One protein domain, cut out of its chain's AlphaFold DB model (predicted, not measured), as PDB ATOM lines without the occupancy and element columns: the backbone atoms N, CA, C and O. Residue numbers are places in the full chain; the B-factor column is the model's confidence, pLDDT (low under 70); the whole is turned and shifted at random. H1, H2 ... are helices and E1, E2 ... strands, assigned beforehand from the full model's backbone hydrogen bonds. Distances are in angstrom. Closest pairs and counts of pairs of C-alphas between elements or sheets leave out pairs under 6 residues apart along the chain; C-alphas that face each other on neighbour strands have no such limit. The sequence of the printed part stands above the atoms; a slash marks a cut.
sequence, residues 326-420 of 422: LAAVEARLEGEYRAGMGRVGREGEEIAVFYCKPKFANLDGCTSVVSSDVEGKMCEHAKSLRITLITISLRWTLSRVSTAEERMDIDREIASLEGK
ATOM      1  N   LEU A 326     -10.340 -21.457  61.273       88.75
ATOM      2  CA  LEU A 326     -11.013 -22.756  61.346       88.75
ATOM      3  C   LEU A 326     -12.452 -22.659  60.828       88.75
ATOM      4  O   LEU A 326     -12.815 -23.431  59.951       88.75
ATOM      5  N   ALA A 327     -13.207 -21.644  61.256       79.56
ATOM      6  CA  ALA A 327     -14.562 -21.391  60.771       79.56
ATOM      7  C   ALA A 327     -14.602 -21.100  59.259       79.56
ATOM      8  O   ALA A 327     -15.509 -21.545  58.565       79.56
ATOM      9  N   ALA A 328     -13.605 -20.387  58.721       79.81
ATOM     10  CA  ALA A 328     -13.516 -20.140  57.282       79.81
ATOM     11  C   ALA A 328     -13.228 -21.420  56.478       79.81
ATOM     12  O   ALA A 328     -13.770 -21.603  55.390       79.81
ATOM     13  N   VAL A 329     -12.378 -22.304  57.007       88.31
ATOM     14  CA  VAL A 329     -12.096 -23.610  56.399       88.31
ATOM     15  C   VAL A 329     -13.337 -24.500  56.455       88.31
ATOM     16  O   VAL A 329     -13.709 -25.062  55.431       88.31
ATOM     17  N   GLU A 330     -14.013 -24.563  57.603       88.81
ATOM     18  CA  GLU A 330     -15.269 -25.300  57.785       88.81
ATOM     19  C   GLU A 330     -16.349 -24.831  56.805       88.81
ATOM     20  O   GLU A 330     -16.874 -25.642  56.051       88.81
ATOM     21  N   ALA A 331     -16.598 -23.520  56.719       76.81
ATOM     22  CA  ALA A 331     -17.581 -22.960  55.792       76.81
ATOM     23  C   ALA A 331     -17.250 -23.268  54.322       76.81
ATOM     24  O   ALA A 331     -18.151 -23.501  53.516       76.81
ATOM     25  N   ARG A 332     -15.961 -23.295  53.959       85.75
ATOM     26  CA  ARG A 332     -15.527 -23.681  52.612       85.75
ATOM     27  C   ARG A 332     -15.823 -25.156  52.330       85.75
ATOM     28  O   ARG A 332     -16.397 -25.455  51.288       85.75
ATOM     29  N   LEU A 333     -15.436 -26.054  53.236       91.62
ATOM     30  CA  LEU A 333     -15.681 -27.496  53.108       91.62
ATOM     31  C   LEU A 333     -17.181 -27.810  53.080       91.62
ATOM     32  O   LEU A 333     -17.626 -28.621  52.273       91.62
ATOM     33  N   GLU A 334     -17.974 -27.130  53.908       87.00
ATOM     34  CA  GLU A 334     -19.430 -27.259  53.904       87.00
ATOM     35  C   GLU A 334     -20.037 -26.742  52.590       87.00
ATOM     36  O   GLU A 334     -20.945 -27.365  52.040       87.00
ATOM     37  N   GLY A 335     -19.509 -25.642  52.045       79.44
ATOM     38  CA  GLY A 335     -19.893 -25.129  50.732       79.44
ATOM     39  C   GLY A 335     -19.602 -26.123  49.606       79.44
ATOM     40  O   GLY A 335     -20.487 -26.408  48.802       79.44
ATOM     41  N   GLU A 336     -18.397 -26.700  49.581       89.06
ATOM     42  CA  GLU A 336     -18.010 -27.746  48.622       89.06
ATOM     43  C   GLU A 336     -18.911 -28.990  48.760       89.06
ATOM     44  O   GLU A 336     -19.391 -29.519  47.755       89.06
ATOM     45  N   TYR A 337     -19.236 -29.405  49.990       91.81
ATOM     46  CA  TYR A 337     -20.171 -30.501  50.256       91.81
ATOM     47  C   TYR A 337     -21.585 -30.205  49.733       91.81
ATOM     48  O   TYR A 337     -22.164 -31.023  49.019       91.81
ATOM     49  N   ARG A 338     -22.141 -29.024  50.032       84.25
ATOM     50  CA  ARG A 338     -23.475 -28.618  49.556       84.25
ATOM     51  C   ARG A 338     -23.525 -28.497  48.037       84.25
ATOM     52  O   ARG A 338     -24.516 -28.909  47.441       84.25
ATOM     53  N   ALA A 339     -22.467 -27.987  47.407       81.81
ATOM     54  CA  ALA A 339     -22.357 -27.938  45.953       81.81
ATOM     55  C   ALA A 339     -22.332 -29.349  45.344       81.81
ATOM     56  O   ALA A 339     -23.044 -29.610  44.374       81.81
ATOM     57  N   GLY A 340     -21.577 -30.276  45.943       85.75
ATOM     58  CA  GLY A 340     -21.571 -31.689  45.555       85.75
ATOM     59  C   GLY A 340     -22.951 -32.339  45.684       85.75
ATOM     60  O   GLY A 340     -23.439 -32.937  44.730       85.75
ATOM     61  N   MET A 341     -23.627 -32.150  46.819       89.19
ATOM     62  CA  MET A 341     -24.983 -32.668  47.041       89.19
ATOM     63  C   MET A 341     -26.015 -32.044  46.093       89.19
ATOM     64  O   MET A 341     -26.873 -32.747  45.561       89.19
ATOM     65  N   GLY A 342     -25.915 -30.740  45.831       83.00
ATOM     66  CA  GLY A 342     -26.771 -30.047  44.870       83.00
ATOM     67  C   GLY A 342     -26.564 -30.546  43.440       83.00
ATOM     68  O   GLY A 342     -27.527 -30.655  42.686       83.00
ATOM     69  N   ARG A 343     -25.330 -30.910  43.069       84.12
ATOM     70  CA  ARG A 343     -25.054 -31.590  41.798       84.12
ATOM     71  C   ARG A 343     -25.720 -32.954  41.725       84.12
ATOM     72  O   ARG A 343     -26.379 -33.208  40.735       84.12
ATOM     73  N   VAL A 344     -25.630 -33.779  42.769       85.81
ATOM     74  CA  VAL A 344     -26.304 -35.091  42.801       85.81
ATOM     75  C   VAL A 344     -27.824 -34.951  42.682       85.81
ATOM     76  O   VAL A 344     -28.457 -35.766  42.026       85.81
ATOM     77  N   GLY A 345     -28.414 -33.912  43.281       83.75
ATOM     78  CA  GLY A 345     -29.844 -33.634  43.136       83.75
ATOM     79  C   GLY A 345     -30.246 -33.203  41.721       83.75
ATOM     80  O   GLY A 345     -31.275 -33.649  41.229       83.75
ATOM     81  N   ARG A 346     -29.441 -32.351  41.065       78.50
ATOM     82  CA  ARG A 346     -29.695 -31.895  39.684       78.50
ATOM     83  C   ARG A 346     -29.427 -32.982  38.647       78.50
ATOM     84  O   ARG A 346     -30.224 -33.138  37.741       78.50
ATOM     85  N   GLU A 347     -28.319 -33.701  38.807       82.56
ATOM     86  CA  GLU A 347     -27.835 -34.763  37.913       82.56
ATOM     87  C   GLU A 347     -28.392 -36.149  38.330       82.56
ATOM     88  O   GLU A 347     -27.818 -37.201  38.034       82.56
ATOM     89  N   GLY A 348     -29.466 -36.170  39.129       86.25
ATOM     90  CA  GLY A 348     -29.981 -37.385  39.762       86.25
ATOM     91  C   GLY A 348     -30.602 -38.365  38.770       86.25
ATOM     92  O   GLY A 348     -30.496 -39.580  38.959       86.25
ATOM     93  N   GLU A 349     -31.216 -37.852  37.702       81.31
ATOM     94  CA  GLU A 349     -31.816 -38.674  36.652       81.31
ATOM     95  C   GLU A 349     -30.728 -39.377  35.825       81.31
ATOM     96  O   GLU A 349     -30.798 -40.587  35.615       81.31
ATOM     97  N   GLU A 350     -29.661 -38.668  35.453       80.06
ATOM     98  CA  GLU A 350     -28.512 -39.205  34.723       80.06
ATOM     99  C   GLU A 350     -27.801 -40.280  35.546       80.06
ATOM    100  O   GLU A 350     -27.505 -41.368  35.041       80.06
ATOM    101  N   ILE A 351     -27.561 -40.000  36.834       85.19
ATOM    102  CA  ILE A 351     -26.962 -40.967  37.759       85.19
ATOM    103  C   ILE A 351     -27.827 -42.231  37.808       85.19
ATOM    104  O   ILE A 351     -27.297 -43.333  37.665       85.19
ATOM    105  N   ALA A 352     -29.149 -42.096  37.947       84.12
ATOM    106  CA  ALA A 352     -30.057 -43.239  37.988       84.12
ATOM    107  C   ALA A 352     -30.053 -44.041  36.674       84.12
ATOM    108  O   ALA A 352     -29.988 -45.270  36.713       84.12
ATOM    109  N   VAL A 353     -30.068 -43.381  35.514       83.56
ATOM    110  CA  VAL A 353     -30.079 -44.053  34.206       83.56
ATOM    111  C   VAL A 353     -28.786 -44.840  33.973       83.56
ATOM    112  O   VAL A 353     -28.840 -46.030  33.653       83.56
ATOM    113  N   PHE A 354     -27.620 -44.221  34.174       84.44
ATOM    114  CA  PHE A 354     -26.343 -44.857  33.836       84.44
ATOM    115  C   PHE A 354     -25.858 -45.865  34.888       84.44
ATOM    116  O   PHE A 354     -25.247 -46.873  34.518       84.44
ATOM    117  N   TYR A 355     -26.146 -45.652  36.179       85.44
ATOM    118  CA  TYR A 355     -25.740 -46.592  37.233       85.44
ATOM    119  C   TYR A 355     -26.737 -47.732  37.450       85.44
ATOM    120  O   TYR A 355     -26.307 -48.882  37.556       85.44
ATOM    121  N   CYS A 356     -28.047 -47.459  37.506       84.00
ATOM    122  CA  CYS A 356     -29.043 -48.502  37.786       84.00
ATOM    123  C   CYS A 356     -29.401 -49.336  36.548       84.00
ATOM    124  O   CYS A 356     -29.934 -50.433  36.704       84.00
ATOM    125  N   LYS A 357     -29.099 -48.844  35.335       86.19
ATOM    126  CA  LYS A 357     -29.327 -49.529  34.047       86.19
ATOM    127  C   LYS A 357     -30.750 -50.102  33.915       86.19
ATOM    128  O   LYS A 357     -30.920 -51.316  33.758       86.19
ATOM    129  N   PRO A 358     -31.792 -49.258  34.014       84.25
ATOM    130  CA  PRO A 358     -33.166 -49.711  33.832       84.25
ATOM    131  C   PRO A 358     -33.395 -50.211  32.395       84.25
ATOM    132  O   PRO A 358     -32.705 -49.801  31.466       84.25
ATOM    133  N   LYS A 359     -34.394 -51.082  32.189       80.75
ATOM    134  CA  LYS A 359     -34.760 -51.557  30.838       80.75
ATOM    135  C   LYS A 359     -35.279 -50.431  29.937       80.75
ATOM    136  O   LYS A 359     -35.007 -50.447  28.742       80.75
ATOM    137  N   PHE A 360     -36.002 -49.475  30.516       79.62
ATOM    138  CA  PHE A 360     -36.553 -48.310  29.828       79.62
ATOM    139  C   PHE A 360     -36.161 -47.045  30.589       79.62
ATOM    140  O   PHE A 360     -36.280 -47.016  31.816       79.62
ATOM    141  N   ALA A 361     -35.714 -46.014  29.876       78.62
ATOM    142  CA  ALA A 361     -35.367 -44.718  30.453       78.62
ATOM    143  C   ALA A 361     -35.871 -43.574  29.569       78.62
ATOM    144  O   ALA A 361     -35.712 -43.622  28.348       78.62
ATOM    145  N   ASN A 362     -36.448 -42.546  30.197       76.81
ATOM    146  CA  ASN A 362     -36.722 -41.276  29.532       76.81
ATOM    147  C   ASN A 362     -35.518 -40.345  29.702       76.81
ATOM    148  O   ASN A 362     -35.082 -40.143  30.834       76.81
ATOM    149  N   LEU A 363     -34.979 -39.813  28.601       74.56
ATOM    150  CA  LEU A 363     -33.784 -38.963  28.618       74.56
ATOM    151  C   LEU A 363     -34.073 -37.454  28.504       74.56
ATOM    152  O   LEU A 363     -33.135 -36.675  28.627       74.56
ATOM    153  N   ASP A 364     -35.326 -37.019  28.320       71.94
ATOM    154  CA  ASP A 364     -35.641 -35.598  28.066       71.94
ATOM    155  C   ASP A 364     -35.281 -34.669  29.235       71.94
ATOM    156  O   ASP A 364     -34.817 -33.548  29.021       71.94
ATOM    157  N   GLY A 365     -35.484 -35.115  30.480       66.50
ATOM    158  CA  GLY A 365     -35.092 -34.344  31.667       66.50
ATOM    159  C   GLY A 365     -33.570 -34.212  31.768       66.50
ATOM    160  O   GLY A 365     -33.048 -33.100  31.887       66.50
ATOM    161  N   CYS A 366     -32.876 -35.335  31.568       67.62
ATOM    162  CA  CYS A 366     -31.419 -35.484  31.576       67.62
ATOM    163  C   CYS A 366     -30.690 -34.663  30.495       67.62
ATOM    164  O   CYS A 366     -29.543 -34.264  30.682       67.62
ATOM    165  N   THR A 367     -31.306 -34.435  29.330       70.56
ATOM    166  CA  THR A 367     -30.652 -33.748  28.197       70.56
ATOM    167  C   THR A 367     -31.091 -32.296  28.025       70.56
ATOM    168  O   THR A 367     -30.481 -31.553  27.254       70.56
ATOM    169  N   SER A 368     -32.083 -31.843  28.798       67.62
ATOM    170  CA  SER A 368     -32.697 -30.512  28.686       67.62
ATOM    171  C   SER A 368     -31.723 -29.328  28.805       67.62
ATOM    172  O   SER A 368     -31.955 -28.271  28.212       67.62
ATOM    173  N   VAL A 369     -30.614 -29.495  29.535       65.06
ATOM    174  CA  VAL A 369     -29.599 -28.447  29.786       65.06
ATOM    175  C   VAL A 369     -28.289 -28.722  29.031       65.06
ATOM    176  O   VAL A 369     -27.297 -28.007  29.177       65.06
ATOM    177  N   VAL A 370     -28.264 -29.757  28.195       70.44
ATOM    178  CA  VAL A 370     -27.053 -30.272  27.563       70.44
ATOM    179  C   VAL A 370     -27.010 -29.859  26.084       70.44
ATOM    180  O   VAL A 370     -28.029 -29.733  25.404       70.44
ATOM    181  N   SER A 371     -25.811 -29.584  25.564       77.19
ATOM    182  CA  SER A 371     -25.622 -29.304  24.132       77.19
ATOM    183  C   SER A 371     -25.947 -30.537  23.279       77.19
ATOM    184  O   SER A 371     -25.687 -31.659  23.716       77.19
ATOM    185  N   SER A 372     -26.417 -30.340  22.045       70.94
ATOM    186  CA  SER A 372     -26.835 -31.427  21.141       70.94
ATOM    187  C   SER A 372     -25.765 -32.501  20.916       70.94
ATOM    188  O   SER A 372     -26.081 -33.681  20.797       70.94
ATOM    189  N   ASP A 373     -24.490 -32.108  20.889       74.25
ATOM    190  CA  ASP A 373     -23.374 -33.031  20.646       74.25
ATOM    191  C   ASP A 373     -23.132 -33.974  21.832       74.25
ATOM    192  O   ASP A 373     -22.714 -35.119  21.665       74.25
ATOM    193  N   VAL A 374     -23.384 -33.488  23.048       78.62
ATOM    194  CA  VAL A 374     -23.236 -34.273  24.279       78.62
ATOM    195  C   VAL A 374     -24.473 -35.140  24.503       78.62
ATOM    196  O   VAL A 374     -24.335 -36.300  24.882       78.62
ATOM    197  N   GLU A 375     -25.657 -34.626  24.178       76.31
ATOM    198  CA  GLU A 375     -26.907 -35.389  24.159       76.31
ATOM    199  C   GLU A 375     -26.810 -36.616  23.230       76.31
ATOM    200  O   GLU A 375     -27.116 -37.732  23.650       76.31
ATOM    201  N   GLY A 376     -26.271 -36.453  22.013       74.38
ATOM    202  CA  GLY A 376     -26.024 -37.575  21.096       74.38
ATOM    203  C   GLY A 376     -25.116 -38.656  21.697       74.38
ATOM    204  O   GLY A 376     -25.451 -39.840  21.658       74.38
ATOM    205  N   LYS A 377     -24.016 -38.252  22.346       80.94
ATOM    206  CA  LYS A 377     -23.095 -39.178  23.033       80.94
ATOM    207  C   LYS A 377     -23.744 -39.890  24.220       80.94
ATOM    208  O   LYS A 377     -23.452 -41.059  24.460       80.94
ATOM    209  N   MET A 378     -24.619 -39.212  24.965       79.62
ATOM    210  CA  MET A 378     -25.369 -39.824  26.067       79.62
ATOM    211  C   MET A 378     -26.330 -40.898  25.551       79.62
ATOM    212  O   MET A 378     -26.373 -41.994  26.115       79.62
ATOM    213  N   CYS A 379     -27.035 -40.628  24.451       77.62
ATOM    214  CA  CYS A 379     -27.908 -41.602  23.798       77.62
ATOM    215  C   CYS A 379     -27.126 -42.819  23.278       77.62
ATOM    216  O   CYS A 379     -27.515 -43.958  23.539       77.62
ATOM    217  N   GLU A 380     -25.995 -42.606  22.599       80.06
ATOM    218  CA  GLU A 380     -25.117 -43.695  22.143       80.06
ATOM    219  C   GLU A 380     -24.605 -44.544  23.314       80.06
ATOM    220  O   GLU A 380     -24.617 -45.778  23.258       80.06
ATOM    221  N   HIS A 381     -24.208 -43.898  24.413       84.62
ATOM    222  CA  HIS A 381     -23.739 -44.601  25.599       84.62
ATOM    223  C   HIS A 381     -24.855 -45.415  26.269       84.62
ATOM    224  O   HIS A 381     -24.642 -46.581  26.606       84.62
ATOM    225  N   ALA A 382     -26.064 -44.867  26.395       82.44
ATOM    226  CA  ALA A 382     -27.213 -45.599  26.926       82.44
ATOM    227  C   ALA A 382     -27.585 -46.814  26.050       82.44
ATOM    228  O   ALA A 382     -27.832 -47.901  26.583       82.44
ATOM    229  N   LYS A 383     -27.503 -46.688  24.715       79.69
ATOM    230  CA  LYS A 383     -27.671 -47.818  23.780       79.69
ATOM    231  C   LYS A 383     -26.601 -48.896  23.984       79.69
ATOM    232  O   LYS A 383     -26.930 -50.081  24.018       79.69
ATOM    233  N   SER A 384     -25.341 -48.507  24.207       85.25
ATOM    234  CA  SER A 384     -24.254 -49.459  24.507       85.25
ATOM    235  C   SER A 384     -24.503 -50.269  25.789       85.25
ATOM    236  O   SER A 384     -24.101 -51.429  25.890       85.25
ATOM    237  N   LEU A 385     -25.240 -49.690  26.744       85.88
ATOM    238  CA  LEU A 385     -25.651 -50.329  27.992       85.88
ATOM    239  C   LEU A 385     -26.941 -51.161  27.864       85.88
ATOM    240  O   LEU A 385     -27.398 -51.708  28.867       85.88
ATOM    241  N   ARG A 386     -27.494 -51.308  26.647       84.38
ATOM    242  CA  ARG A 386     -28.765 -51.997  26.343       84.38
ATOM    243  C   ARG A 386     -29.987 -51.392  27.047       84.38
ATOM    244  O   ARG A 386     -30.915 -52.116  27.403       84.38
ATOM    245  N   ILE A 387     -29.984 -50.077  27.245       81.06
ATOM    246  CA  ILE A 387     -31.129 -49.330  27.773       81.06
ATOM    247  C   ILE A 387     -31.992 -48.892  26.586       81.06
ATOM    248  O   ILE A 387     -31.484 -48.268  25.654       81.06
ATOM    249  N   THR A 388     -33.288 -49.207  26.608       78.75
ATOM    250  CA  THR A 388     -34.233 -48.701  25.605       78.75
ATOM    251  C   THR A 388     -34.622 -47.269  25.965       78.75
ATOM    252  O   THR A 388     -35.154 -47.011  27.048       78.75
ATOM    253  N   LEU A 389     -34.326 -46.336  25.063       73.25
ATOM    254  CA  LEU A 389     -34.557 -44.909  25.264       73.25
ATOM    255  C   LEU A 389     -35.946 -44.514  24.774       73.25
ATOM    256  O   LEU A 389     -36.363 -44.896  23.686       73.25
ATOM    257  N   ILE A 390     -36.636 -43.709  25.574       71.75
ATOM    258  CA  ILE A 390     -37.900 -43.071  25.213       71.75
ATOM    259  C   ILE A 390     -37.647 -41.564  25.289       71.75
ATOM    260  O   ILE A 390     -37.237 -41.067  26.329       71.75
ATOM    261  N   THR A 391     -37.832 -40.830  24.197       68.25
ATOM    262  CA  THR A 391     -37.635 -39.370  24.162       68.25
ATOM    263  C   THR A 391     -38.841 -38.716  23.512       68.25
ATOM    264  O   THR A 391     -39.407 -39.260  22.564       68.25
ATOM    265  N   ILE A 392     -39.233 -37.555  24.028       64.94
ATOM    266  CA  ILE A 392     -40.282 -36.695  23.480       64.94
ATOM    267  C   ILE A 392     -39.587 -35.414  22.978       64.94
ATOM    268  O   ILE A 392     -39.998 -34.288  23.251       64.94
ATOM    269  N   SER A 393     -38.464 -35.566  22.268       57.31
ATOM    270  CA  SER A 393     -37.669 -34.416  21.835       57.31
ATOM    271  C   SER A 393     -38.358 -33.635  20.712       57.31
ATOM    272  O   SER A 393     -38.605 -34.146  19.622       57.31
ATOM    273  N   LEU A 394     -38.575 -32.339  20.951       51.81
ATOM    274  CA  LEU A 394     -38.963 -31.340  19.943       51.81
ATOM    275  C   LEU A 394     -37.778 -30.895  19.052       51.81
ATOM    276  O   LEU A 394     -37.945 -30.038  18.180       51.81
ATOM    277  N   ARG A 395     -36.557 -31.415  19.272       54.12
ATOM    278  CA  ARG A 395     -35.355 -31.008  18.525       54.12
ATOM    279  C   ARG A 395     -35.069 -31.935  17.346       54.12
ATOM    280  O   ARG A 395     -34.667 -33.085  17.497       54.12
ATOM    281  N   TRP A 396     -35.145 -31.357  16.148       48.09
ATOM    282  CA  TRP A 396     -34.903 -32.001  14.850       48.09
ATOM    283  C   TRP A 396     -33.552 -32.729  14.726       48.09
ATOM    284  O   TRP A 396     -33.424 -33.652  13.925       48.09
ATOM    285  N   THR A 397     -32.535 -32.358  15.505       47.25
ATOM    286  CA  THR A 397     -31.186 -32.954  15.465       47.25
ATOM    287  C   THR A 397     -31.118 -34.394  15.978       47.25
ATOM    288  O   THR A 397     -30.249 -35.143  15.532       47.25
ATOM    289  N   LEU A 398     -32.043 -34.818  16.847       51.31
ATOM    290  CA  LEU A 398     -32.077 -36.192  17.372       51.31
ATOM    291  C   LEU A 398     -32.573 -37.224  16.349       51.31
ATOM    292  O   LEU A 398     -32.330 -38.419  16.502       51.31
ATOM    293  N   SER A 399     -33.184 -36.757  15.257       52.22
ATOM    294  CA  SER A 399     -33.687 -37.583  14.150       52.22
ATOM    295  C   SER A 399     -32.605 -38.363  13.385       52.22
ATOM    296  O   SER A 399     -32.945 -39.221  12.567       52.22
ATOM    297  N   ARG A 400     -31.318 -38.054  13.628       49.47
ATOM    298  CA  ARG A 400     -30.142 -38.703  13.019       49.47
ATOM    299  C   ARG A 400     -29.551 -39.847  13.853       49.47
ATOM    300  O   ARG A 400     -28.773 -40.621  13.311       49.47
ATOM    301  N   VAL A 401     -29.885 -39.938  15.144       50.59
ATOM    302  CA  VAL A 401     -29.305 -40.917  16.095       50.59
ATOM    303  C   VAL A 401     -30.303 -42.038  16.441       50.59
ATOM    304  O   VAL A 401     -29.921 -43.104  16.937       50.59
ATOM    305  N   SER A 402     -31.592 -41.832  16.163       48.78
ATOM    306  CA  SER A 402     -32.639 -42.841  16.330       48.78
ATOM    307  C   SER A 402     -32.704 -43.801  15.136       48.78
ATOM    308  O   SER A 402     -32.695 -43.400  13.973       48.78
ATOM    309  N   THR A 403     -32.758 -45.099  15.432       49.22
ATOM    310  CA  THR A 403     -33.029 -46.155  14.442       49.22
ATOM    311  C   THR A 403     -34.510 -46.102  14.048       49.22
ATOM    312  O   THR A 403     -35.336 -45.696  14.859       49.22
ATOM    313  N   ALA A 404     -34.869 -46.502  12.822       45.12
ATOM    314  CA  ALA A 404     -36.214 -46.318  12.248       45.12
ATOM    315  C   ALA A 404     -37.388 -46.852  13.107       45.12
ATOM    316  O   ALA A 404     -38.496 -46.341  12.993       45.12
ATOM    317  N   GLU A 405     -37.152 -47.822  13.993       45.00
ATOM    318  CA  GLU A 405     -38.152 -48.367  14.929       45.00
ATOM    319  C   GLU A 405     -38.468 -47.445  16.126       45.00
ATOM    320  O   GLU A 405     -39.535 -47.561  16.720       45.00
ATOM    321  N   GLU A 406     -37.583 -46.503  16.470       44.69
ATOM    322  CA  GLU A 406     -37.760 -45.545  17.579       44.69
ATOM    323  C   GLU A 406     -38.523 -44.274  17.150       44.69
ATOM    324  O   GLU A 406     -38.880 -43.448  17.990       44.69
ATOM    325  N   ARG A 407     -38.809 -44.103  15.848       51.44
ATOM    326  CA  ARG A 407     -39.677 -43.035  15.323       51.44
ATOM    327  C   ARG A 407     -41.144 -43.406  15.523       51.44
ATOM    328  O   ARG A 407     -41.864 -43.712  14.574       51.44
ATOM    329  N   MET A 408     -41.606 -43.376  16.765       50.12
ATOM    330  CA  MET A 408     -43.042 -43.362  17.006       50.12
ATOM    331  C   MET A 408     -43.580 -41.943  16.770       50.12
ATOM    332  O   MET A 408     -43.271 -41.004  17.493       50.12
ATOM    333  N   ASP A 409     -44.405 -41.841  15.731       47.84
ATOM    334  CA  ASP A 409     -45.496 -40.876  15.531       47.84
ATOM    335  C   ASP A 409     -45.277 -39.534  14.818       47.84
ATOM    336  O   ASP A 409     -46.234 -39.074  14.202       47.84
ATOM    337  N   ILE A 410     -44.084 -38.935  14.745       52.12
ATOM    338  CA  ILE A 410     -43.978 -37.616  14.071       52.12
ATOM    339  C   ILE A 410     -44.201 -37.720  12.549       52.12
ATOM    340  O   ILE A 410     -44.958 -36.938  11.979       52.12
ATOM    341  N   ASP A 411     -43.621 -38.721  11.881       52.44
ATOM    342  CA  ASP A 411     -43.802 -38.894  10.427       52.44
ATOM    343  C   ASP A 411     -45.247 -39.298  10.069       52.44
ATOM    344  O   ASP A 411     -45.737 -38.998   8.981       52.44
ATOM    345  N   ARG A 412     -45.966 -39.941  11.004       55.41
ATOM    346  CA  ARG A 412     -47.377 -40.325  10.845       55.41
ATOM    347  C   ARG A 412     -48.309 -39.124  11.002       55.41
ATOM    348  O   ARG A 412     -49.285 -39.014  10.262       55.41
ATOM    349  N   GLU A 413     -47.996 -38.225  11.933       51.38
ATOM    350  CA  GLU A 413     -48.725 -36.973  12.133       51.38
ATOM    351  C   GLU A 413     -48.477 -35.984  10.990       51.38
ATOM    352  O   GLU A 413     -49.431 -35.390  10.498       51.38
ATOM    353  N   ILE A 414     -47.237 -35.873  10.495       56.16
ATOM    354  CA  ILE A 414     -46.911 -35.059   9.313       56.16
ATOM    355  C   ILE A 414     -47.650 -35.594   8.084       56.16
ATOM    356  O   ILE A 414     -48.344 -34.825   7.429       56.16
ATOM    357  N   ALA A 415     -47.623 -36.906   7.826       58.66
ATOM    358  CA  ALA A 415     -48.388 -37.501   6.728       58.66
ATOM    359  C   ALA A 415     -49.912 -37.316   6.898       58.66
ATOM    360  O   ALA A 415     -50.628 -37.080   5.925       58.66
ATOM    361  N   SER A 416     -50.425 -37.377   8.135       57.97
ATOM    362  CA  SER A 416     -51.834 -37.083   8.429       57.97
ATOM    363  C   SER A 416     -52.187 -35.607   8.238       57.97
ATOM    364  O   SER A 416     -53.350 -35.319   7.952       57.97
ATOM    365  N   LEU A 417     -51.262 -34.682   8.479       57.94
ATOM    366  CA  LEU A 417     -51.483 -33.243   8.341       57.94
ATOM    367  C   LEU A 417     -51.334 -32.807   6.882       57.94
ATOM    368  O   LEU A 417     -52.175 -32.056   6.402       57.94
ATOM    369  N   GLU A 418     -50.355 -33.343   6.154       69.81
ATOM    370  CA  GLU A 418     -50.201 -33.152   4.707       69.81
ATOM    371  C   GLU A 418     -51.404 -33.717   3.941       69.81
ATOM    372  O   GLU A 418     -51.945 -33.040   3.073       69.81
ATOM    373  N   GLY A 419     -51.917 -34.889   4.332       66.25
ATOM    374  CA  GLY A 419     -53.150 -35.456   3.771       66.25
ATOM    375  C   GLY A 419     -54.444 -34.732   4.171       66.25
ATOM    376  O   GLY A 419     -55.492 -35.025   3.611       66.25
ATOM    377  N   LYS A 420     -54.396 -33.814   5.148       64.06
ATOM    378  CA  LYS A 420     -55.513 -32.917   5.506       64.06
ATOM    379  C   LYS A 420     -55.378 -31.523   4.882       64.06
ATOM    380  O   LYS A 420     -56.343 -30.764   4.930       64.06
TER     381      LYS A 420
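This is residues 326 to 420 of the 422 residues of the protein "ABC transmembrane type-1 domain-containing protein" of Fibularhizoctonia sp. CBS 109695 (UniProt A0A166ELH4). A small compact body sends out two helical arms at opposite ends: residues 326 to 345 of the long helix H1, and residues 411 to 420 of the shorter helix H6. The body holds H2, the short helices H3 and H5, the helix H4 and a tiny parallel sheet of two strands, E1 and E2. The printed part has 95 residues, with six named helices and two named strands in the order H1, H2, E1, H3, H4, E2, H5, H6; its class is mostly helix. The whole is only just extended, close to loose, with a radius of gyration of the C-alphas of 18.8 A; its spans are 72 by 28 by 18 A, and the arms make the length.

H1, residues 326 to 346, and H2, residues 348 to 356, are close but not clearly touching, with the closest C-alphas, those of Val 344 and Ile 351, 7.8 A apart. Their lines are only just about perpendicular, at 71 degrees. H2 and H3, residues 364 to 367, only just touch, with 3 pairs of C-alphas within 8 A; the closest are Glu 350 and Cys 366, 5.7 A. H2 and H4, residues 372 to 384, are close but not clearly touching, with Phe 354 and Ala 382 the closest C-alphas at 7.0 A, at a shallow tilt of 28 degrees, the same way. E1, residues 360 to 362, and E2, residues 388 to 390, are parallel neighbours, with directions 32 degrees apart; N 361 and O 388 are 3.1 A apart, and N 390 and O 361 2.9 A, both within hydrogen-bond range. E1, H3, H4 and E2 form a strand-helix-strand unit, two parallel neighbour strands with helices between, and its crossover is right-handed. H4 and H5, residues 396 to 400, are close but not clearly touching, with the C-alphas of Gly 376 and Leu 398 closest at 7.2 A. H5 and H6, residues 410 to 420, are apart. Every O i to N i+4 pair is within hydrogen-bond range in H1, H2, H4 and H6; H5 has 0 of 1, with 1 of 2 O i to N i+3 pairs within range, and H3 is too short for an O i to N i+4 pair.

H1 begins at C-alpha 326, (-11.013, -22.756, 61.346), and is 30.0 A long from first to last C-alpha. H2 measures 11.3 A, H4 18.5 A and H6 15.1 A. H4 begins at C-alpha 372, (-26.835, -31.427, 21.141). H6 ends at C-alpha 420, (-55.513, -32.917, 5.506).

The two C-alphas farthest apart are those of Leu 326 and Gly 419, 72.5 A. Without the stretches that stand free, the body has 65 residues and spans 29 by 23 by 17 A. The printed part has no cut, and no link is long. The mean pLDDT of the printed part is 72.2; residues 365 to 366, 368 to 369 and 391 to 420 are under 70.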